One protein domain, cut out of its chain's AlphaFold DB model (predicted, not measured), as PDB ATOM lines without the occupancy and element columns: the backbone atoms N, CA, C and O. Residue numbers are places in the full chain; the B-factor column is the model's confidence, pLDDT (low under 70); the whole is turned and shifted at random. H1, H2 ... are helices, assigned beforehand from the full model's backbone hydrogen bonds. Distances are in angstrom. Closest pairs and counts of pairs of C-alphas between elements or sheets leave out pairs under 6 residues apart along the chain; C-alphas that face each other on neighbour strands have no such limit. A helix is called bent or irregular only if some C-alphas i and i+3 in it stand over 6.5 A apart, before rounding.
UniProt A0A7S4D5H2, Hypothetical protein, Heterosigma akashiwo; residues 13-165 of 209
ATOM      1  N   GLY A  13     154.103  28.998  20.121       94.00
ATOM      2  CA  GLY A  13     154.296  27.564  19.910       94.00
ATOM      3  C   GLY A  13     154.506  27.195  18.440       94.00
ATOM      4  O   GLY A  13     155.306  26.315  18.141       94.00
ATOM      5  N   GLU A  14     153.836  27.876  17.510       94.19
ATOM      6  CA  GLU A  14     154.056  27.687  16.069       94.19
ATOM      7  C   GLU A  14     155.408  28.242  15.613       94.19
ATOM      8  O   GLU A  14     156.079  27.597  14.810       94.19
ATOM      9  N   ILE A  15     155.846  29.381  16.164       92.88
ATOM     10  CA  ILE A  15     157.191  29.929  15.914       92.88
ATOM     11  C   ILE A  15     158.254  28.920  16.351       92.88
ATOM     12  O   ILE A  15     159.147  28.596  15.571       92.88
ATOM     13  N   ASN A  16     158.131  28.389  17.570       92.88
ATOM     14  CA  ASN A  16     159.073  27.408  18.109       92.88
ATOM     15  C   ASN A  16     159.113  26.152  17.234       92.88
ATOM     16  O   ASN A  16     160.186  25.757  16.793       92.88
ATOM     17  N   LYS A  17     157.948  25.594  16.873       93.25
ATOM     18  CA  LYS A  17     157.864  24.442  15.961       93.25
ATOM     19  C   LYS A  17     158.547  24.709  14.620       93.25
ATOM     20  O   LYS A  17     159.220  23.826  14.103       93.25
ATOM     21  N   ALA A  18     158.379  25.902  14.048       91.50
ATOM     22  CA  ALA A  18     159.006  26.255  12.777       91.50
ATOM     23  C   ALA A  18     160.541  26.339  12.880       91.50
ATOM     24  O   ALA A  18     161.229  25.910  11.954       91.50
ATOM     25  N   VAL A  19     161.063  26.862  13.995       91.25
ATOM     26  CA  VAL A  19     162.506  26.935  14.282       91.25
ATOM     27  C   VAL A  19     163.090  25.550  14.567       91.25
ATOM     28  O   VAL A  19     164.135  25.212  14.029       91.25
ATOM     29  N   GLU A  20     162.413  24.735  15.374       91.81
ATOM     30  CA  GLU A  20     162.889  23.415  15.804       91.81
ATOM     31  C   GLU A  20     162.821  22.362  14.691       91.81
ATOM     32  O   GLU A  20     163.646  21.453  14.636       91.81
ATOM     33  N   ALA A  21     161.849  22.469  13.780       90.12
ATOM     34  CA  ALA A  21     161.642  21.485  12.721       90.12
ATOM     35  C   ALA A  21     162.737  21.489  11.640       90.12
ATOM     36  O   ALA A  21     162.721  20.624  10.758       90.12
ATOM     37  N   ARG A  22     163.636  22.482  11.627       83.94
ATOM     38  CA  ARG A  22     164.597  22.694  10.538       83.94
ATOM     39  C   ARG A  22     165.912  23.277  11.036       83.94
ATOM     40  O   ARG A  22     165.954  24.049  11.982       83.94
ATOM     41  N   THR A  23     166.984  22.983  10.314       88.00
ATOM     42  CA  THR A  23     168.252  23.695  10.476       88.00
ATOM     43  C   THR A  23     168.125  25.101   9.886       88.00
ATOM     44  O   THR A  23     167.810  25.252   8.703       88.00
ATOM     45  N   LEU A  24     168.371  26.135  10.693       91.44
ATOM     46  CA  LEU A  24     168.470  27.516  10.222       91.44
ATOM     47  C   LEU A  24     169.761  27.686   9.405       91.44
ATOM     48  O   LEU A  24     170.790  27.092   9.718       91.44
ATOM     49  N   GLN A  25     169.709  28.491   8.347       91.69
ATOM     50  CA  GLN A  25     170.828  28.707   7.416       91.69
ATOM     51  C   GLN A  25     171.239  30.184   7.367       91.69
ATOM     52  O   GLN A  25     171.563  30.728   6.316       91.69
ATOM     53  N   CYS A  26     171.164  30.884   8.500       94.19
ATOM     54  CA  CYS A  26     171.641  32.257   8.564       94.19
ATOM     55  C   CYS A  26     173.163  32.266   8.405       94.19
ATOM     56  O   CYS A  26     173.866  31.571   9.136       94.19
ATOM     57  N   THR A  27     173.648  33.076   7.472       95.06
ATOM     58  CA  THR A  27     175.075  33.270   7.186       95.06
ATOM     59  C   THR A  27     175.575  34.652   7.595       95.06
ATOM     60  O   THR A  27     176.775  34.895   7.595       95.06
ATOM     61  N   HIS A  28     174.662  35.550   7.987       96.50
ATOM     62  CA  HIS A  28     174.968  36.935   8.323       96.50
ATOM     63  C   HIS A  28     175.106  37.150   9.835       96.50
ATOM     64  O   HIS A  28     174.114  37.087  10.573       96.50
ATOM     65  N   PHE A  29     176.320  37.452  10.307       96.00
ATOM     66  CA  PHE A  29     176.606  37.555  11.748       96.00
ATOM     67  C   PHE A  29     175.733  38.597  12.467       96.00
ATOM     68  O   PHE A  29     175.215  38.340  13.559       96.00
ATOM     69  N   ASP A  30     175.532  39.766  11.853       94.62
ATOM     70  CA  ASP A  30     174.770  40.857  12.466       94.62
ATOM     71  C   ASP A  30     173.275  40.525  12.615       94.62
ATOM     72  O   ASP A  30     172.626  41.120  13.474       94.62
ATOM     73  N   ALA A  31     172.742  39.540  11.880       94.81
ATOM     74  CA  ALA A  31     171.410  38.980  12.118       94.81
ATOM     75  C   ALA A  31     171.451  37.872  13.183       94.81
ATOM     76  O   ALA A  31     170.680  37.899  14.146       94.81
ATOM     77  N   PHE A  32     172.392  36.933  13.055       95.81
ATOM     78  CA  PHE A  32     172.541  35.792  13.961       95.81
ATOM     79  C   PHE A  32     172.731  36.201  15.426       95.81
ATOM     80  O   PHE A  32     172.129  35.609  16.320       95.81
ATOM     81  N   ARG A  33     173.501  37.260  15.710       94.69
ATOM     82  CA  ARG A  33     173.729  37.707  17.097       94.69
ATOM     83  C   ARG A  33     172.455  38.159  17.825       94.69
ATOM     84  O   ARG A  33     172.452  38.209  19.057       94.69
ATOM     85  N   PHE A  34     171.383  38.467  17.088       93.50
ATOM     86  CA  PHE A  34     170.064  38.788  17.642       93.50
ATOM     87  C   PHE A  34     169.163  37.568  17.851       93.50
ATOM     88  O   PHE A  34     168.077  37.725  18.413       93.50
ATOM     89  N   PHE A  35     169.589  36.365  17.456       93.50
ATOM     90  CA  PHE A  35     168.865  35.147  17.802       93.50
ATOM     91  C   PHE A  35     168.790  35.021  19.321       93.50
ATOM     92  O   PHE A  35     169.783  35.238  20.032       93.50
ATOM     93  N   VAL A  36     167.606  34.641  19.803       90.94
ATOM     94  CA  VAL A  36     167.425  34.241  21.199       90.94
ATOM     95  C   VAL A  36     168.346  33.051  21.503       90.94
ATOM     96  O   VAL A  36     168.596  32.249  20.596       90.94
ATOM     97  N   PRO A  37     168.899  32.943  22.724       92.50
ATOM     98  CA  PRO A  37     169.882  31.911  23.061       92.50
ATOM     99  C   PRO A  37     169.454  30.495  22.667       92.50
ATOM    100  O   PRO A  37     170.269  29.730  22.165       92.50
ATOM    101  N   GLU A  38     168.168  30.187  22.811       91.56
ATOM    102  CA  GLU A  38     167.564  28.888  22.527       91.56
ATOM    103  C   GLU A  38     167.509  28.576  21.023       91.56
ATOM    104  O   GLU A  38     167.528  27.413  20.639       91.56
ATOM    105  N   ALA A  39     167.486  29.598  20.159       91.88
ATOM    106  CA  ALA A  39     167.433  29.435  18.705       91.88
ATOM    107  C   ALA A  39     168.824  29.282  18.062       91.88
ATOM    108  O   ALA A  39     168.942  28.740  16.965       91.88
ATOM    109  N   ARG A  40     169.895  29.752  18.722       93.62
ATOM    110  CA  ARG A  40     171.264  29.730  18.166       93.62
ATOM    111  C   ARG A  40     171.763  28.327  17.797       93.62
ATOM    112  O   ARG A  40     172.317  28.204  16.704       93.62
ATOM    113  N   PRO A  41     171.549  27.273  18.613       94.12
ATOM    114  CA  PRO A  41     172.007  25.921  18.284       94.12
ATOM    115  C   PRO A  41     171.364  25.331  17.025       94.12
ATOM    116  O   PRO A  41     171.915  24.401  16.447       94.12
ATOM    117  N   PHE A  42     170.218  25.864  16.585       94.06
ATOM    118  CA  PHE A  42     169.534  25.398  15.377       94.06
ATOM    119  C   PHE A  42     170.142  25.958  14.086       94.06
ATOM    120  O   PHE A  42     169.810  25.470  13.007       94.06
ATOM    121  N   ASN A  43     171.022  26.964  14.159       95.75
ATOM    122  CA  ASN A  43     171.731  27.453  12.981       95.75
ATOM    123  C   ASN A  43     172.858  26.501  12.583       95.75
ATOM    124  O   ASN A  43     173.641  26.078  13.432       95.75
ATOM    125  N   LYS A  44     172.951  26.214  11.279       94.25
ATOM    126  CA  LYS A  44     173.948  25.321  10.672       94.25
ATOM    127  C   LYS A  44     175.369  25.642  11.139       94.25
ATOM    128  O   LYS A  44     176.149  24.730  11.385       94.25
ATOM    129  N   GLU A  45     175.676  26.928  11.278       92.75
ATOM    130  CA  GLU A  45     176.974  27.424  11.729       92.75
ATOM    131  C   GLU A  45     176.811  28.389  12.906       92.75
ATOM    132  O   GLU A  45     175.853  29.163  12.976       92.75
ATOM    133  N   GLN A  46     177.760  28.365  13.841       95.12
ATOM    134  CA  GLN A  46     177.818  29.337  14.930       95.12
ATOM    135  C   GLN A  46     178.662  30.525  14.474       95.12
ATOM    136  O   GLN A  46     179.891  30.471  14.501       95.12
ATOM    137  N   LEU A  47     177.995  31.580  14.006       96.19
ATOM    138  CA  LEU A  47     178.675  32.719  13.396       96.19
ATOM    139  C   LEU A  47     179.401  33.568  14.445       96.19
ATOM    140  O   LEU A  47     178.873  33.830  15.529       96.19
ATOM    141  N   THR A  48     180.579  34.070  14.077       96.06
ATOM    142  CA  THR A  48     181.369  35.012  14.881       96.06
ATOM    143  C   THR A  48     181.634  36.297  14.107       96.06
ATOM    144  O   THR A  48     181.511  36.346  12.881       96.06
ATOM    145  N   ARG A  49     182.003  37.363  14.822       95.31
ATOM    146  CA  ARG A  49     182.336  38.648  14.194       95.31
ATOM    147  C   ARG A  49     183.599  38.530  13.349       95.31
ATOM    148  O   ARG A  49     183.688  39.136  12.289       95.31
ATOM    149  N   GLU A  50     184.556  37.748  13.826       96.25
ATOM    150  CA  GLU A  50     185.861  37.537  13.209       96.25
ATOM    151  C   GLU A  50     185.727  36.774  11.885       96.25
ATOM    152  O   GLU A  50     186.424  37.086  10.924       96.25
ATOM    153  N   ALA A  51     184.794  35.818  11.809       93.88
ATOM    154  CA  ALA A  51     184.539  35.024  10.607       93.88
ATOM    155  C   ALA A  51     183.579  35.697   9.610       93.88
ATOM    156  O   ALA A  51     183.413  35.188   8.504       93.88
ATOM    157  N   GLN A  52     182.979  36.844   9.963       94.44
ATOM    158  CA  GLN A  52     181.897  37.477   9.200       94.44
ATOM    159  C   GLN A  52     182.231  37.656   7.708       94.44
ATOM    160  O   GLN A  52     181.399  37.376   6.852       94.44
ATOM    161  N   ALA A  53     183.457  38.078   7.381       92.31
ATOM    162  CA  ALA A  53     183.875  38.282   5.993       92.31
ATOM    163  C   ALA A  53     183.917  36.985   5.160       92.31
ATOM    164  O   ALA A  53     183.775  37.043   3.943       92.31
ATOM    165  N   ALA A  54     184.121  35.832   5.802       92.62
ATOM    166  CA  ALA A  54     184.162  34.528   5.148       92.62
ATOM    167  C   ALA A  54     182.785  33.847   5.094       92.62
ATOM    168  O   ALA A  54     182.552  33.025   4.211       92.62
ATOM    169  N   THR A  55     181.889  34.166   6.033       93.38
ATOM    170  CA  THR A  55     180.579  33.509   6.146       93.38
ATOM    171  C   THR A  55     179.454  34.280   5.464       93.38
ATOM    172  O   THR A  55     178.536  33.649   4.949       93.38
ATOM    173  N   ASP A  56     179.494  35.617   5.444       94.19
ATOM    174  CA  ASP A  56     178.394  36.441   4.934       94.19
ATOM    175  C   ASP A  56     178.129  36.169   3.441       94.19
ATOM    176  O   ASP A  56     178.896  36.566   2.563       94.19
ATOM    177  N   GLN A  57     176.991  35.536   3.135       94.06
ATOM    178  CA  GLN A  57     176.580  35.296   1.751       94.06
ATOM    179  C   GLN A  57     175.940  36.554   1.142       94.06
ATOM    180  O   GLN A  57     175.007  37.111   1.734       94.06
ATOM    181  N   PRO A  58     176.345  36.978  -0.073       94.56
ATOM    182  CA  PRO A  58     175.835  38.200  -0.695       94.56
ATOM    183  C   PRO A  58     174.344  38.130  -1.047       94.56
ATOM    184  O   PRO A  58     173.711  39.177  -1.178       94.56
ATOM    185  N   GLY A  59     173.785  36.919  -1.173       94.38
ATOM    186  CA  GLY A  59     172.357  36.689  -1.404       94.38
ATOM    187  C   GLY A  59     171.469  36.907  -0.174       94.38
ATOM    188  O   GLY A  59     170.252  37.008  -0.302       94.38
ATOM    189  N   CYS A  60     172.042  37.009   1.031       95.25
ATOM    190  CA  CYS A  60     171.260  37.267   2.236       95.25
ATOM    191  C   CYS A  60     170.585  38.647   2.166       95.25
ATOM    192  O   CYS A  60     171.227  39.651   1.856       95.25
ATOM    193  N   VAL A  61     169.309  38.729   2.566       97.19
ATOM    194  CA  VAL A  61     168.563  40.006   2.636       97.19
ATOM    195  C   VAL A  61     169.318  41.075   3.439       97.19
ATOM    196  O   VAL A  61     169.357  42.242   3.051       97.19
ATOM    197  N   HIS A  62     169.994  40.668   4.515       97.31
ATOM    198  CA  HIS A  62     170.760  41.567   5.371       97.31
ATOM    199  C   HIS A  62     172.050  42.056   4.708       97.31
ATOM    200  O   HIS A  62     172.405  43.221   4.865       97.31
ATOM    201  N   ALA A  63     172.705  41.216   3.902       96.56
ATOM    202  CA  ALA A  63     173.873  41.626   3.130       96.56
ATOM    203  C   ALA A  63     173.512  42.689   2.078       96.56
ATOM    204  O   ALA A  63     174.355  43.513   1.726       96.56
ATOM    205  N   THR A  64     172.277  42.682   1.569       97.81
ATOM    206  CA  THR A  64     171.750  43.745   0.699       97.81
ATOM    207  C   THR A  64     171.427  45.016   1.488       97.81
ATOM    208  O   THR A  64     171.811  46.104   1.067       97.81
ATOM    209  N   MET A  65     170.792  44.903   2.661       98.12
ATOM    210  CA  MET A  65     170.541  46.060   3.542       98.12
ATOM    211  C   MET A  65     171.833  46.767   3.973       98.12
ATOM    212  O   MET A  65     171.875  47.994   4.081       98.12
ATOM    213  N   ASP A  66     172.896  45.999   4.192       97.44
ATOM    214  CA  ASP A  66     174.203  46.499   4.607       97.44
ATOM    215  C   ASP A  66     174.881  47.409   3.578       97.44
ATOM    216  O   ASP A  66     175.755  48.193   3.954       97.44
ATOM    217  N   LEU A  67     174.475  47.381   2.305       97.88
ATOM    218  CA  LEU A  67     175.014  48.300   1.297       97.88
ATOM    219  C   LEU A  67     174.775  49.760   1.675       97.88
ATOM    220  O   LEU A  67     175.657  50.589   1.478       97.88
ATOM    221  N   PHE A  68     173.642  50.067   2.309       98.50
ATOM    222  CA  PHE A  68     173.391  51.410   2.821       98.50
ATOM    223  C   PHE A  68     174.333  51.779   3.974       98.50
ATOM    224  O   PHE A  68     174.852  52.893   4.011       98.50
ATOM    225  N   LYS A  69     174.625  50.838   4.885       96.81
ATOM    226  CA  LYS A  69     175.616  51.036   5.959       96.81
ATOM    227  C   LYS A  69     176.994  51.352   5.377       96.81
ATOM    228  O   LYS A  69     177.671  52.243   5.883       96.81
ATOM    229  N   TRP A  70     177.416  50.628   4.342       96.19
ATOM    230  CA  TRP A  70     178.703  50.865   3.688       96.19
ATOM    231  C   TRP A  70     178.726  52.187   2.926       96.19
ATOM    232  O   TRP A  70     179.669  52.952   3.104       96.19
ATOM    233  N   ALA A  71     177.664  52.513   2.188       97.44
ATOM    234  CA  ALA A  71     177.538  53.803   1.522       97.44
ATOM    235  C   ALA A  71     177.618  54.972   2.522       97.44
ATOM    236  O   ALA A  71     178.386  55.907   2.322       97.44
ATOM    237  N   LEU A  72     176.911  54.880   3.655       96.12
ATOM    238  CA  LEU A  72     176.971  55.890   4.714       96.12
ATOM    239  C   LEU A  72     178.377  56.075   5.294       96.12
ATOM    240  O   LEU A  72     178.777  57.203   5.561       96.12
ATOM    241  N   LYS A  73     179.135  54.990   5.490       94.31
ATOM    242  CA  LYS A  73     180.517  55.067   5.996       94.31
ATOM    243  C   LYS A  73     181.471  55.772   5.036       94.31
ATOM    244  O   LYS A  73     182.490  56.282   5.483       94.31
ATOM    245  N   LEU A  74     181.156  55.764   3.744       91.75
ATOM    246  CA  LEU A  74     181.950  56.430   2.721       91.75
ATOM    247  C   LEU A  74     181.498  57.871   2.471       91.75
ATOM    248  O   LEU A  74     182.155  58.577   1.720       91.75
ATOM    249  N   CYS A  75     180.419  58.355   3.087       92.19
ATOM    250  CA  CYS A  75     180.061  59.769   2.995       92.19
ATOM    251  C   CYS A  75     181.104  60.663   3.701       92.19
ATOM    252  O   CYS A  75     181.566  60.311   4.786       92.19
ATOM    253  N   PRO A  76     181.438  61.847   3.143       93.12
ATOM    254  CA  PRO A  76     180.875  62.477   1.940       93.12
ATOM    255  C   PRO A  76     181.608  62.124   0.627       93.12
ATOM    256  O   PRO A  76     181.435  62.816  -0.367       93.12
ATOM    257  N   LEU A  77     182.433  61.080   0.613       92.06
ATOM    258  CA  LEU A  77     183.295  60.713  -0.517       92.06
ATOM    259  C   LEU A  77     182.547  60.009  -1.663       92.06
ATOM    260  O   LEU A  77     183.104  59.860  -2.744       92.06
ATOM    261  N   LEU A  78     181.297  59.586  -1.444       94.12
ATOM    262  CA  LEU A  78     180.444  58.989  -2.476       94.12
ATOM    263  C   LEU A  78     179.540  60.011  -3.178       94.12
ATOM    264  O   LEU A  78     178.980  60.889  -2.514       94.12
ATOM    265  N   PRO A  79     179.247  59.805  -4.478       94.44
ATOM    266  CA  PRO A  79     178.119  60.448  -5.137       94.44
ATOM    267  C   PRO A  79     176.816  60.225  -4.359       94.44
ATOM    268  O   PRO A  79     176.457  59.096  -4.016       94.44
ATOM    269  N   SER A  80     176.051  61.296  -4.131       96.06
ATOM    270  CA  SER A  80     174.785  61.231  -3.386       96.06
ATOM    271  C   SER A  80     173.748  60.302  -4.030       96.06
ATOM    272  O   SER A  80     172.906  59.747  -3.326       96.06
ATOM    273  N   ALA A  81     173.818  60.107  -5.351       96.44
ATOM    274  CA  ALA A  81     172.971  59.167  -6.080       96.44
ATOM    275  C   ALA A  81     173.168  57.717  -5.600       96.44
ATOM    276  O   ALA A  81     172.186  57.053  -5.284       96.44
ATOM    277  N   LEU A  82     174.416  57.265  -5.421       97.00
ATOM    278  CA  LEU A  82     174.706  55.910  -4.926       97.00
ATOM    279  C   LEU A  82     174.222  55.708  -3.488       97.00
ATOM    280  O   LEU A  82     173.717  54.640  -3.144       97.00
ATOM    281  N   LEU A  83     174.322  56.742  -2.646       97.81
ATOM    282  CA  LEU A  83     173.752  56.699  -1.300       97.81
ATOM    283  C   LEU A  83     172.224  56.532  -1.343       97.81
ATOM    284  O   LEU A  83     171.674  55.730  -0.588       97.81
ATOM    285  N   ALA A  84     171.543  57.276  -2.220       98.06
ATOM    286  CA  ALA A  84     170.095  57.200  -2.380       98.06
ATOM    287  C   ALA A  84     169.643  55.839  -2.937       98.06
ATOM    288  O   ALA A  84     168.663  55.279  -2.445       98.06
ATOM    289  N   GLU A  85     170.371  55.278  -3.905       98.19
ATOM    290  CA  GLU A  85     170.126  53.935  -4.442       98.19
ATOM    291  C   GLU A  85     170.304  52.855  -3.370       98.19
ATOM    292  O   GLU A  85     169.430  52.003  -3.193       98.19
ATOM    293  N   ALA A  86     171.384  52.928  -2.586       98.38
ATOM    294  CA  ALA A  86     171.613  52.010  -1.477       98.38
ATOM    295  C   ALA A  86     170.523  52.122  -0.403       98.38
ATOM    296  O   ALA A  86     170.047  51.103   0.097       98.38
ATOM    297  N   ALA A  87     170.083  53.342  -0.081       98.44
ATOM    298  CA  ALA A  87     168.980  53.572   0.847       98.44
ATOM    299  C   ALA A  87     167.665  52.969   0.329       98.44
ATOM    300  O   ALA A  87     166.966  52.285   1.077       98.44
ATOM    301  N   ALA A  88     167.335  53.184  -0.947       98.31
ATOM    302  CA  ALA A  88     166.130  52.641  -1.564       98.31
ATOM    303  C   ALA A  88     166.123  51.105  -1.534       98.31
ATOM    304  O   ALA A  88     165.152  50.503  -1.069       98.31
ATOM    305  N   LEU A  89     167.230  50.471  -1.932       98.56
ATOM    306  CA  LEU A  89     167.345  49.014  -1.927       98.56
ATOM    307  C   LEU A  89     167.322  48.434  -0.502       98.56
ATOM    308  O   LEU A  89     166.707  47.394  -0.264       98.56
ATOM    309  N   ALA A  90     167.929  49.122   0.471       98.62
ATOM    310  CA  ALA A  90     167.868  48.718   1.874       98.62
ATOM    311  C   ALA A  90     166.441  48.787   2.445       98.62
ATOM    312  O   ALA A  90     166.075  47.941   3.263       98.62
ATOM    313  N   LEU A  91     165.618  49.746   2.007       98.38
ATOM    314  CA  LEU A  91     164.206  49.823   2.391       98.38
ATOM    315  C   LEU A  91     163.378  48.686   1.775       98.38
ATOM    316  O   LEU A  91     162.577  48.080   2.486       98.38
ATOM    317  N   GLU A  92     163.602  48.338   0.503       98.38
ATOM    318  CA  GLU A  92     162.968  47.164  -0.118       98.38
ATOM    319  C   GLU A  92     163.329  45.868   0.625       98.38
ATOM    320  O   GLU A  92     162.459  45.057   0.953       98.38
ATOM    321  N   ALA A  93     164.611  45.694   0.953       98.38
ATOM    322  CA  ALA A  93     165.089  44.541   1.703       98.38
ATOM    323  C   ALA A  93     164.523  44.502   3.134       98.38
ATOM    324  O   ALA A  93     164.104  43.443   3.605       98.38
ATOM    325  N   ARG A  94     164.403  45.659   3.799       98.12
ATOM    326  CA  ARG A  94     163.732  45.764   5.100       98.12
ATOM    327  C   ARG A  94     162.255  45.388   5.013       98.12
ATOM    328  O   ARG A  94     161.756  44.728   5.921       98.12
ATOM    329  N   ALA A  95     161.553  45.787   3.956       98.12
ATOM    330  CA  ALA A  95     160.161  45.398   3.765       98.12
ATOM    331  C   ALA A  95     160.035  43.870   3.654       98.12
ATOM    332  O   ALA A  95     159.191  43.282   4.327       98.12
ATOM    333  N   LEU A  96     160.911  43.205   2.889       98.44
ATOM    334  CA  LEU A  96     160.947  41.740   2.823       98.44
ATOM    335  C   LEU A  96     161.212  41.095   4.199       98.44
ATOM    336  O   LEU A  96     160.500  40.166   4.579       98.44
ATOM    337  N   ASP A  97     162.198  41.594   4.945       97.56
ATOM    338  CA  ASP A  97     162.542  41.120   6.295       97.56
ATOM    339  C   ASP A  97     161.349  41.228   7.266       97.56
ATOM    340  O   ASP A  97     160.975  40.260   7.930       97.56
ATOM    341  N   VAL A  98     160.661  42.375   7.269       96.81
ATOM    342  CA  VAL A  98     159.456  42.595   8.086       96.81
ATOM    343  C   VAL A  98     158.334  41.629   7.705       96.81
ATOM    344  O   VAL A  98     157.712  41.039   8.590       96.81
ATOM    345  N   ARG A  99     158.093  41.417   6.407       98.06
ATOM    346  CA  ARG A  99     157.051  40.495   5.924       98.06
ATOM    347  C   ARG A  99     157.325  39.044   6.306       98.06
ATOM    348  O   ARG A  99     156.375  38.298   6.512       98.06
ATOM    349  N   ALA A 100     158.589  38.637   6.390       96.81
ATOM    350  CA  ALA A 100     158.979  37.286   6.797       96.81
ATOM    351  C   ALA A 100     158.925  37.064   8.316       96.81
ATOM    352  O   ALA A 100     158.987  35.927   8.785       96.81
ATOM    353  N   SER A 101     158.807  38.138   9.096       94.94
ATOM    354  CA  SER A 101     158.766  38.068  10.552       94.94
ATOM    355  C   SER A 101     157.501  37.346  11.074       94.94
ATOM    356  O   SER A 101     156.516  37.165  10.346       94.94
ATOM    357  N   PRO A 102     157.477  36.928  12.354       94.50
ATOM    358  CA  PRO A 102     156.279  36.354  12.969       94.50
ATOM    359  C   PRO A 102     155.231  37.412  13.364       94.50
ATOM    360  O   PRO A 102     154.220  37.075  13.981       94.50
ATOM    361  N   TYR A 103     155.460  38.684  13.038       94.56
ATOM    362  CA  TYR A 103     154.566  39.790  13.361       94.56
ATOM    363  C   TYR A 103     153.621  40.103  12.202       94.56
ATOM    364  O   TYR A 103     153.951  39.907  11.033       94.56
ATOM    365  N   ASP A 104     152.443  40.626  12.529       93.75
ATOM    366  CA  ASP A 104     151.527  41.196  11.549       93.75
ATOM    367  C   ASP A 104     151.755  42.705  11.421       93.75
ATOM    368  O   ASP A 104     151.353  43.489  12.282       93.75
ATOM    369  N   ALA A 105     152.416  43.108  10.336       94.81
ATOM    370  CA  ALA A 105     152.745  44.501  10.050       94.81
ATOM    371  C   ALA A 105     151.829  45.146   8.993       94.81
ATOM    372  O   ALA A 105     152.112  46.260   8.556       94.81
ATOM    373  N   ARG A 106     150.714  44.503   8.603       94.94
ATOM    374  CA  ARG A 106     149.812  44.998   7.538       94.94
ATOM    375  C   ARG A 106     149.314  46.424   7.755       94.94
ATOM    376  O   ARG A 106     149.150  47.165   6.795       94.94
ATOM    377  N   ALA A 107     149.091  46.811   9.011       94.25
ATOM    378  CA  ALA A 107     148.633  48.155   9.368       94.25
ATOM    379  C   ALA A 107     149.640  49.267   9.012       94.25
ATOM    380  O   ALA A 107     149.266  50.435   8.984       94.25
ATOM    381  N   TYR A 108     150.897  48.908   8.745       94.12
ATOM    382  CA  TYR A 108     151.969  49.830   8.374       94.12
ATOM    383  C   TYR A 108     152.272  49.817   6.870       94.12
ATOM    384  O   TYR A 108     153.208  50.490   6.441       94.12
ATOM    385  N   SER A 109     151.515  49.058   6.070       95.75
ATOM    386  CA  SER A 109     151.625  49.111   4.613       95.75
ATOM    387  C   SER A 109     151.262  50.504   4.098       95.75
ATOM    388  O   SER A 109     150.316  51.133   4.574       95.75
ATOM    389  N   ASP A 110     151.976  50.965   3.077       95.50
ATOM    390  CA  ASP A 110     151.673  52.204   2.370       95.50
ATOM    391  C   ASP A 110     151.734  51.999   0.847       95.50
ATOM    392  O   ASP A 110     151.818  50.880   0.344       95.50
ATOM    393  N   ARG A 111     151.680  53.094   0.080       95.75
ATOM    394  CA  ARG A 111     151.742  53.041  -1.391       95.75
ATOM    395  C   ARG A 111     153.065  52.504  -1.953       95.75
ATOM    396  O   ARG A 111     153.123  52.210  -3.142       95.75
ATOM    397  N   ARG A 112     154.140  52.496  -1.162       94.31
ATOM    398  CA  ARG A 112     155.483  52.074  -1.579       94.31
ATOM    399  C   ARG A 112     155.789  50.657  -1.115       94.31
ATOM    400  O   ARG A 112     156.414  49.916  -1.865       94.31
ATOM    401  N   PHE A 113     155.356  50.286   0.089       96.12
ATOM    402  CA  PHE A 113     155.676  48.997   0.692       96.12
ATOM    403  C   PHE A 113     154.417  48.270   1.166       96.12
ATOM    404  O   PHE A 113     153.734  48.709   2.089       96.12
ATOM    405  N   ASP A 114     154.161  47.103   0.572       95.81
ATOM    406  CA  ASP A 114     153.233  46.116   1.123       95.81
ATOM    407  C   ASP A 114     153.938  45.309   2.216       95.81
ATOM    408  O   ASP A 114     154.907  44.602   1.943       95.81
ATOM    409  N   LEU A 115     153.439  45.397   3.447       97.00
ATOM    410  CA  LEU A 115     153.929  44.662   4.611       97.00
ATOM    411  C   LEU A 115     153.033  43.468   4.976       97.00
ATOM    412  O   LEU A 115     153.060  42.981   6.109       97.00
ATOM    413  N   SER A 116     152.260  42.958   4.011       96.00
ATOM    414  CA  SER A 116     151.515  41.709   4.160       96.00
ATOM    415  C   SER A 116     152.457  40.522   4.399       96.00
ATOM    416  O   SER A 116     153.411  40.339   3.629       96.00
ATOM    417  N   PRO A 117     152.200  39.702   5.441       97.31
ATOM    418  CA  PRO A 117     153.095  38.626   5.826       97.31
ATOM    419  C   PRO A 117     153.359  37.611   4.719       97.31
ATOM    420  O   PRO A 117     152.439  37.122   4.063       97.31
ATOM    421  N   ILE A 118     154.624  37.222   4.604       98.00
ATOM    422  CA  ILE A 118     155.064  36.029   3.893       98.00
ATOM    423  C   ILE A 118     155.221  34.928   4.940       98.00
ATOM    424  O   ILE A 118     156.038  35.021   5.857       98.00
ATOM    425  N   LYS A 119     154.409  33.879   4.817       97.00
ATOM    426  CA  LYS A 119     154.323  32.782   5.787       97.00
ATOM    427  C   LYS A 119     155.498  31.807   5.648       97.00
ATOM    428  O   LYS A 119     155.337  30.700   5.148       97.00
ATOM    429  N   VAL A 120     156.699  32.223   6.053       95.62
ATOM    430  CA  VAL A 120     157.945  31.435   5.916       95.62
ATOM    431  C   VAL A 120     157.962  30.115   6.708       95.62
ATOM    432  O   VAL A 120     158.809  29.248   6.478       95.62
ATOM    433  N   GLU A 121     157.001  29.901   7.605       94.94
ATOM    434  CA  GLU A 121     156.740  28.604   8.228       94.94
ATOM    435  C   GLU A 121     156.209  27.560   7.223       94.94
ATOM    436  O   GLU A 121     156.456  26.364   7.397       94.94
ATOM    437  N   THR A 122     155.580  27.979   6.117       95.06
ATOM    438  CA  THR A 122     155.095  27.083   5.049       95.06
ATOM    439  C   THR A 122     156.104  26.943   3.907       95.06
ATOM    440  O   THR A 122     157.038  27.736   3.765       95.06
ATOM    441  N   ALA A 123     155.965  25.896   3.087       95.00
ATOM    442  CA  ALA A 123     156.858  25.674   1.948       95.00
ATOM    443  C   ALA A 123     156.690  26.755   0.875       95.00
ATOM    444  O   ALA A 123     157.678  27.287   0.374       95.00
ATOM    445  N   GLU A 124     155.448  27.131   0.600       97.81
ATOM    446  CA  GLU A 124     155.060  28.133  -0.387       97.81
ATOM    447  C   GLU A 124     155.594  29.510   0.008       97.81
ATOM    448  O   GLU A 124     156.189  30.204  -0.815       97.81
ATOM    449  N   GLY A 125     155.464  29.882   1.288       97.56
ATOM    450  CA  GLY A 125     155.994  31.146   1.789       97.56
ATOM    451  C   GLY A 125     157.518  31.222   1.707       97.56
ATOM    452  O   GLY A 125     158.058  32.286   1.412       97.56
ATOM    453  N   ARG A 126     158.233  30.105   1.890       95.69
ATOM    454  CA  ARG A 126     159.693  30.069   1.692       95.69
ATOM    455  C   ARG A 126     160.091  30.243   0.236       95.69
ATOM    456  O   ARG A 126     160.999  31.019  -0.027       95.69
ATOM    457  N   VAL A 127     159.406  29.575  -0.692       97.75
ATOM    458  CA  VAL A 127     159.652  29.748  -2.134       97.75
ATOM    459  C   VAL A 127     159.381  31.196  -2.550       97.75
ATOM    460  O   VAL A 127     160.189  31.805  -3.247       97.75
ATOM    461  N   GLN A 128     158.288  31.790  -2.061       98.38
ATOM    462  CA  GLN A 128     157.983  33.200  -2.298       98.38
ATOM    463  C   GLN A 128     159.076  34.122  -1.737       98.38
ATOM    464  O   GLN A 128     159.538  35.022  -2.435       98.38
ATOM    465  N   TYR A 129     159.496  33.906  -0.488       97.94
ATOM    466  CA  TYR A 129     160.556  34.690   0.147       97.94
ATOM    467  C   TYR A 129     161.866  34.607  -0.641       97.94
ATOM    468  O   TYR A 129     162.463  35.633  -0.951       97.94
ATOM    469  N   GLN A 130     162.270  33.391  -1.004       97.25
ATOM    470  CA  GLN A 130     163.475  33.088  -1.770       97.25
ATOM    471  C   GLN A 130     163.468  33.788  -3.133       97.25
ATOM    472  O   GLN A 130     164.454  34.416  -3.501       97.25
ATOM    473  N   HIS A 131     162.345  33.757  -3.854       98.38
ATOM    474  CA  HIS A 131     162.220  34.439  -5.141       98.38
ATOM    475  C   HIS A 131     162.377  35.965  -5.024       98.38
ATOM    476  O   HIS A 131     163.036  36.594  -5.849       98.38
ATOM    477  N   ILE A 132     161.805  36.579  -3.982       98.31
ATOM    478  CA  ILE A 132     161.942  38.027  -3.760       98.31
ATOM    479  C   ILE A 132     163.366  38.370  -3.296       98.31
ATOM    480  O   ILE A 132     163.936  39.362  -3.748       98.31
ATOM    481  N   GLN A 133     163.955  37.545  -2.425       98.19
ATOM    482  CA  GLN A 133     165.338  37.691  -1.968       98.19
ATOM    483  C   GLN A 133     166.326  37.620  -3.138       98.19
ATOM    484  O   GLN A 133     167.219  38.460  -3.223       98.19
ATOM    485  N   GLU A 134     166.112  36.691  -4.068       98.25
ATOM    486  CA  GLU A 134     166.876  36.587  -5.311       98.25
ATOM    487  C   GLU A 134     166.810  37.890  -6.115       98.25
ATOM    488  O   GLU A 134     167.835  38.446  -6.500       98.25
ATOM    489  N   GLY A 135     165.610  38.451  -6.294       98.44
ATOM    490  CA  GLY A 135     165.440  39.737  -6.973       98.44
ATOM    491  C   GLY A 135     166.206  40.885  -6.302       98.44
ATOM    492  O   GLY A 135     166.807  41.710  -6.990       98.44
ATOM    493  N   LEU A 136     166.234  40.932  -4.966       98.44
ATOM    494  CA  LEU A 136     167.027  41.919  -4.220       98.44
ATOM    495  C   LEU A 136     168.529  41.716  -4.420       98.44
ATOM    496  O   LEU A 136     169.254  42.694  -4.596       98.44
ATOM    497  N   TRP A 137     168.997  40.466  -4.403       98.12
ATOM    498  CA  TRP A 137     170.397  40.151  -4.667       98.12
ATOM    499  C   TRP A 137     170.805  40.607  -6.067       98.12
ATOM    500  O   TRP A 137     171.788  41.339  -6.185       98.12
ATOM    501  N   GLN A 138     170.011  40.296  -7.094       98.56
ATOM    502  CA  GLN A 138     170.267  40.720  -8.475       98.56
ATOM    503  C   GLN A 138     170.356  42.247  -8.607       98.56
ATOM    504  O   GLN A 138     171.311  42.768  -9.183       98.56
ATOM    505  N   LYS A 139     169.422  42.989  -7.991       98.44
ATOM    506  CA  LYS A 139     169.479  44.464  -7.931       98.44
ATOM    507  C   LYS A 139     170.724  44.983  -7.203       98.44
ATOM    508  O   LYS A 139     171.207  46.070  -7.507       98.44
ATOM    509  N   SER A 140     171.244  44.224  -6.238       98.31
ATOM    510  CA  SER A 140     172.407  44.614  -5.437       98.31
ATOM    511  C   SER A 140     173.736  44.497  -6.189       98.31
ATOM    512  O   SER A 140     174.684  45.194  -5.836       98.31
ATOM    513  N   ILE A 141     173.824  43.639  -7.213       98.44
ATOM    514  CA  ILE A 141     175.067  43.357  -7.950       98.44
ATOM    515  C   ILE A 141     175.698  44.628  -8.548       98.44
ATOM    516  O   ILE A 141     176.853  44.905  -8.213       98.44
ATOM    517  N   PRO A 142     174.999  45.426  -9.382       98.25
ATOM    518  CA  PRO A 142     175.597  46.634  -9.952       98.25
ATOM    519  C   PRO A 142     175.956  47.660  -8.873       98.25
ATOM    520  O   PRO A 142     177.036  48.240  -8.916       98.25
ATOM    521  N   LEU A 143     175.109  47.819  -7.851       98.12
ATOM    522  CA  LEU A 143     175.366  48.747  -6.751       98.12
ATOM    523  C   LEU A 143     176.627  48.372  -5.955       98.12
ATOM    524  O   LEU A 143     177.407  49.247  -5.584       98.12
ATOM    525  N   ARG A 144     176.864  47.075  -5.710       97.94
ATOM    526  CA  ARG A 144     178.098  46.582  -5.076       97.94
ATOM    527  C   ARG A 144     179.325  46.970  -5.889       97.94
ATOM    528  O   ARG A 144     180.280  47.481  -5.314       97.94
ATOM    529  N   ALA A 145     179.282  46.747  -7.202       98.00
ATOM    530  CA  ALA A 145     180.381  47.099  -8.092       98.00
ATOM    531  C   ALA A 145     180.675  48.606  -8.043       98.00
ATOM    532  O   ALA A 145     181.823  48.989  -7.838       98.00
ATOM    533  N   SER A 146     179.641  49.453  -8.114       97.56
ATOM    534  CA  SER A 146     179.804  50.909  -8.016       97.56
ATOM    535  C   SER A 146     180.378  51.355  -6.669       97.56
ATOM    536  O   SER A 146     181.275  52.190  -6.633       97.56
ATOM    537  N   LEU A 147     179.916  50.789  -5.548       97.00
ATOM    538  CA  LEU A 147     180.458  51.123  -4.223       97.00
ATOM    539  C   LEU A 147     181.933  50.726  -4.075       97.00
ATOM    540  O   LEU A 147     182.705  51.476  -3.481       97.00
ATOM    541  N   ILE A 148     182.323  49.566  -4.611       97.00
ATOM    542  CA  ILE A 148     183.723  49.117  -4.621       97.00
ATOM    543  C   ILE A 148     184.568  50.065  -5.470       97.00
ATOM    544  O   ILE A 148     185.607  50.525  -5.007       97.00
ATOM    545  N   GLU A 149     184.106  50.408  -6.673       97.19
ATOM    546  CA  GLU A 149     184.830  51.299  -7.578       97.19
ATOM    547  C   GLU A 149     185.103  52.666  -6.932       97.19
ATOM    548  O   GLU A 149     186.228  53.171  -6.982       97.19
ATOM    549  N   GLU A 150     184.100  53.255  -6.278       96.06
ATOM    550  CA  GLU A 150     184.271  54.519  -5.565       96.06
ATOM    551  C   GLU A 150     185.203  54.387  -4.355       96.06
ATOM    552  O   GLU A 150     186.050  55.254  -4.127       96.06
ATOM    553  N   TYR A 151     185.116  53.286  -3.606       95.50
ATOM    554  CA  TYR A 151     186.039  53.034  -2.503       95.50
ATOM    555  C   TYR A 151     187.490  52.933  -2.984       95.50
ATOM    556  O   TYR A 151     188.393  53.521  -2.390       95.50
ATOM    557  N   GLU A 152     187.730  52.253  -4.103       96.50
ATOM    558  CA  GLU A 152     189.058  52.182  -4.698       96.50
ATOM    559  C   GLU A 152     189.554  53.542  -5.207       96.50
ATOM    560  O   GLU A 152     190.746  53.825  -5.099       96.50
ATOM    561  N   LYS A 153     188.676  54.402  -5.748       94.94
ATOM    562  CA  LYS A 153     189.044  55.780  -6.133       94.94
ATOM    563  C   LYS A 153     189.537  56.564  -4.920       94.94
ATOM    564  O   LYS A 153     190.595  57.186  -5.002       94.94
ATOM    565  N   VAL A 154     188.818  56.472  -3.802       93.12
ATOM    566  CA  VAL A 154     189.211  57.095  -2.531       93.12
ATOM    567  C   VAL A 154     190.565  56.570  -2.060       93.12
ATOM    568  O   VAL A 154     191.445  57.364  -1.739       93.12
ATOM    569  N   LEU A 155     190.767  55.248  -2.058       94.62
ATOM    570  CA  LEU A 155     192.042  54.657  -1.646       94.62
ATOM    571  C   LEU A 155     193.199  55.094  -2.553       94.62
ATOM    572  O   LEU A 155     194.257  55.456  -2.048       94.62
ATOM    573  N   ARG A 156     193.003  55.108  -3.878       95.81
ATOM    574  CA  ARG A 156     194.020  55.584  -4.829       95.81
ATOM    575  C   ARG A 156     194.403  57.036  -4.561       95.81
ATOM    576  O   ARG A 156     195.587  57.342  -4.507       95.81
ATOM    577  N   GLN A 157     193.423  57.915  -4.353       92.06
ATOM    578  CA  GLN A 157     193.686  59.316  -4.012       92.06
ATOM    579  C   GLN A 157     194.424  59.452  -2.679       92.06
ATOM    580  O   GLN A 157     195.368  60.228  -2.586       92.06
ATOM    581  N   TYR A 158     194.031  58.674  -1.668       92.69
ATOM    582  CA  TYR A 158     194.710  58.656  -0.376       92.69
ATOM    583  C   TYR A 158     196.188  58.272  -0.519       92.69
ATOM    584  O   TYR A 158     197.045  58.989  -0.015       92.69
ATOM    585  N   TYR A 159     196.503  57.191  -1.241       94.06
ATOM    586  CA  TYR A 159     197.893  56.765  -1.424       94.06
ATOM    587  C   TYR A 159     198.723  57.768  -2.233       94.06
ATOM    588  O   TYR A 159     199.843  58.058  -1.827       94.06
ATOM    589  N   LEU A 160     198.164  58.374  -3.289       93.81
ATOM    590  CA  LEU A 160     198.846  59.436  -4.046       93.81
ATOM    591  C   LEU A 160     199.218  60.629  -3.151       93.81
ATOM    592  O   LEU A 160     200.344  61.114  -3.200       93.81
ATOM    593  N   LEU A 161     198.300  61.062  -2.280       92.31
ATOM    594  CA  LEU A 161     198.559  62.154  -1.335       92.31
ATOM    595  C   LEU A 161     199.617  61.800  -0.281       92.31
ATOM    596  O   LEU A 161     200.292  62.696   0.217       92.31
ATOM    597  N   MET A 162     199.750  60.525   0.092       89.75
ATOM    598  CA  MET A 162     200.782  60.076   1.035       89.75
ATOM    599  C   MET A 162     202.158  59.966   0.368       89.75
ATOM    600  O   MET A 162     203.152  60.334   0.985       89.75
ATOM    601  N   GLU A 163     202.223  59.529  -0.893       86.75
ATOM    602  CA  GLU A 163     203.474  59.460  -1.665       86.75
ATOM    603  C   GLU A 163     204.064  60.853  -1.947       86.75
ATOM    604  O   GLU A 163     205.276  61.033  -1.867       86.75
ATOM    605  N   GLU A 164     203.226  61.863  -2.200       74.06
ATOM    606  CA  GLU A 164     203.663  63.261  -2.366       74.06
ATOM    607  C   GLU A 164     204.179  63.904  -1.062       74.06
ATOM    608  O   GLU A 164     204.845  64.940  -1.105       74.06
ATOM    609  N   GLN A 165     203.877  63.310   0.100       59.78
ATOM    610  CA  GLN A 165     204.292  63.804   1.419       59.78
ATOM    611  C   GLN A 165     205.571  63.156   1.959       59.78
ATOM    612  O   GLN A 165     206.093  63.626   2.976       59.78
TER     613      GLN A 165
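AT A GLANCE: This is residues 13 to 165 of the 209 residues of the protein "Hypothetical protein" of Heterosigma akashiwo (UniProt A0A7S4D5H2). One long helix, H6, bent into the arms H6a and H6b, makes the long axis, and the hairpin of H4 and H5 packs beside H6a and residues 143 to 151 of H6b. Residues 155 to 165 stick out at one end, while the short helices H1, H2 and H3 and the loops between them make a looser part to one side, with H2 near H4. The printed part has 153 residues, with six named helices in the order H1 to H6 and no named strand; the class is all helix. It is only just loose, close to compact, with a radius of gyration of the C-alphas of 18.3 A, and only just flat, spanning 65 by 39 by 21 A.

IN THESE COORDINATES: Find C-alpha 123 at (156.858, 25.674, 1.948), where H6, residues 123 to 163, begins. By its hydrogen bonds it was assigned as one helix, but it is bent: C-alphas 139 and 142 are 6.8 A apart. H6a, residues 123 to 139, is 24.7 A long; H6b, residues 142 to 163, runs 31.8 A to C-alpha 163 at (203.474, 59.460, -1.665). Look next at H5, residues 80 to 100, 30.4 A, and H4, residues 61 to 74, 21.2 A. Earlier come H1, residues 13 to 20, from C-alpha 13 at (154.296, 27.564, 19.910), then H2, residues 29 to 32, and H3, residues 52 to 55.

HOW THE PARTS SIT: H4, H5, H6a and H6b form a bundle, a group of helices and arms joined by touching pairs. H6a and H6b stand at a steep tilt of 41 degrees. H5 and H6a, a helical hairpin, touch at a shallow tilt of 4 degrees, opposite ways; their closest C-alphas, of Ala 93 and Leu 136, are 6.8 A apart. Residues 82 to 86 of H5 touch residues 143 to 147 of H6b, at a steep tilt of 44 degrees, with the C-alphas of Ala 86 and Leu 143 closest at 7.2 A. H4 and H5, also a helical hairpin, touch at a shallow tilt of 28 degrees, closest at the C-alphas of Met 65 and Ala 90, 4.1 A. H4 touches H6a with residues 61 to 64 alone, closest at the C-alphas of Val 61 and Gln 133, 6.1 A. H4 and H6b only just touch, with 3 pairs of C-alphas within 8 A, closest at Ala 71 and Leu 147, 7.0 A. H2 is close to but not clearly touching H4, at 7.3 A between the C-alphas of Ala 31 and His 62, and likewise H3, at 5.9 A between those of Phe 29 and Gln 52. H1 is apart from the other helices. Each O i to N i+4 pair is within hydrogen-bond range in H1, H5, H6a and H6b, and 7 of 10 are in H4; H2 and H3 are too short for such a pair.

THE WHOLE: The C-alphas farthest apart, those of Gly 13 and Glu 164, are 64.9 A apart. The printed part has no cut. The links H2 to H3 and H5 to H6 are long. Mean pLDDT of the printed part is 95.0, and residue 165 is under 70.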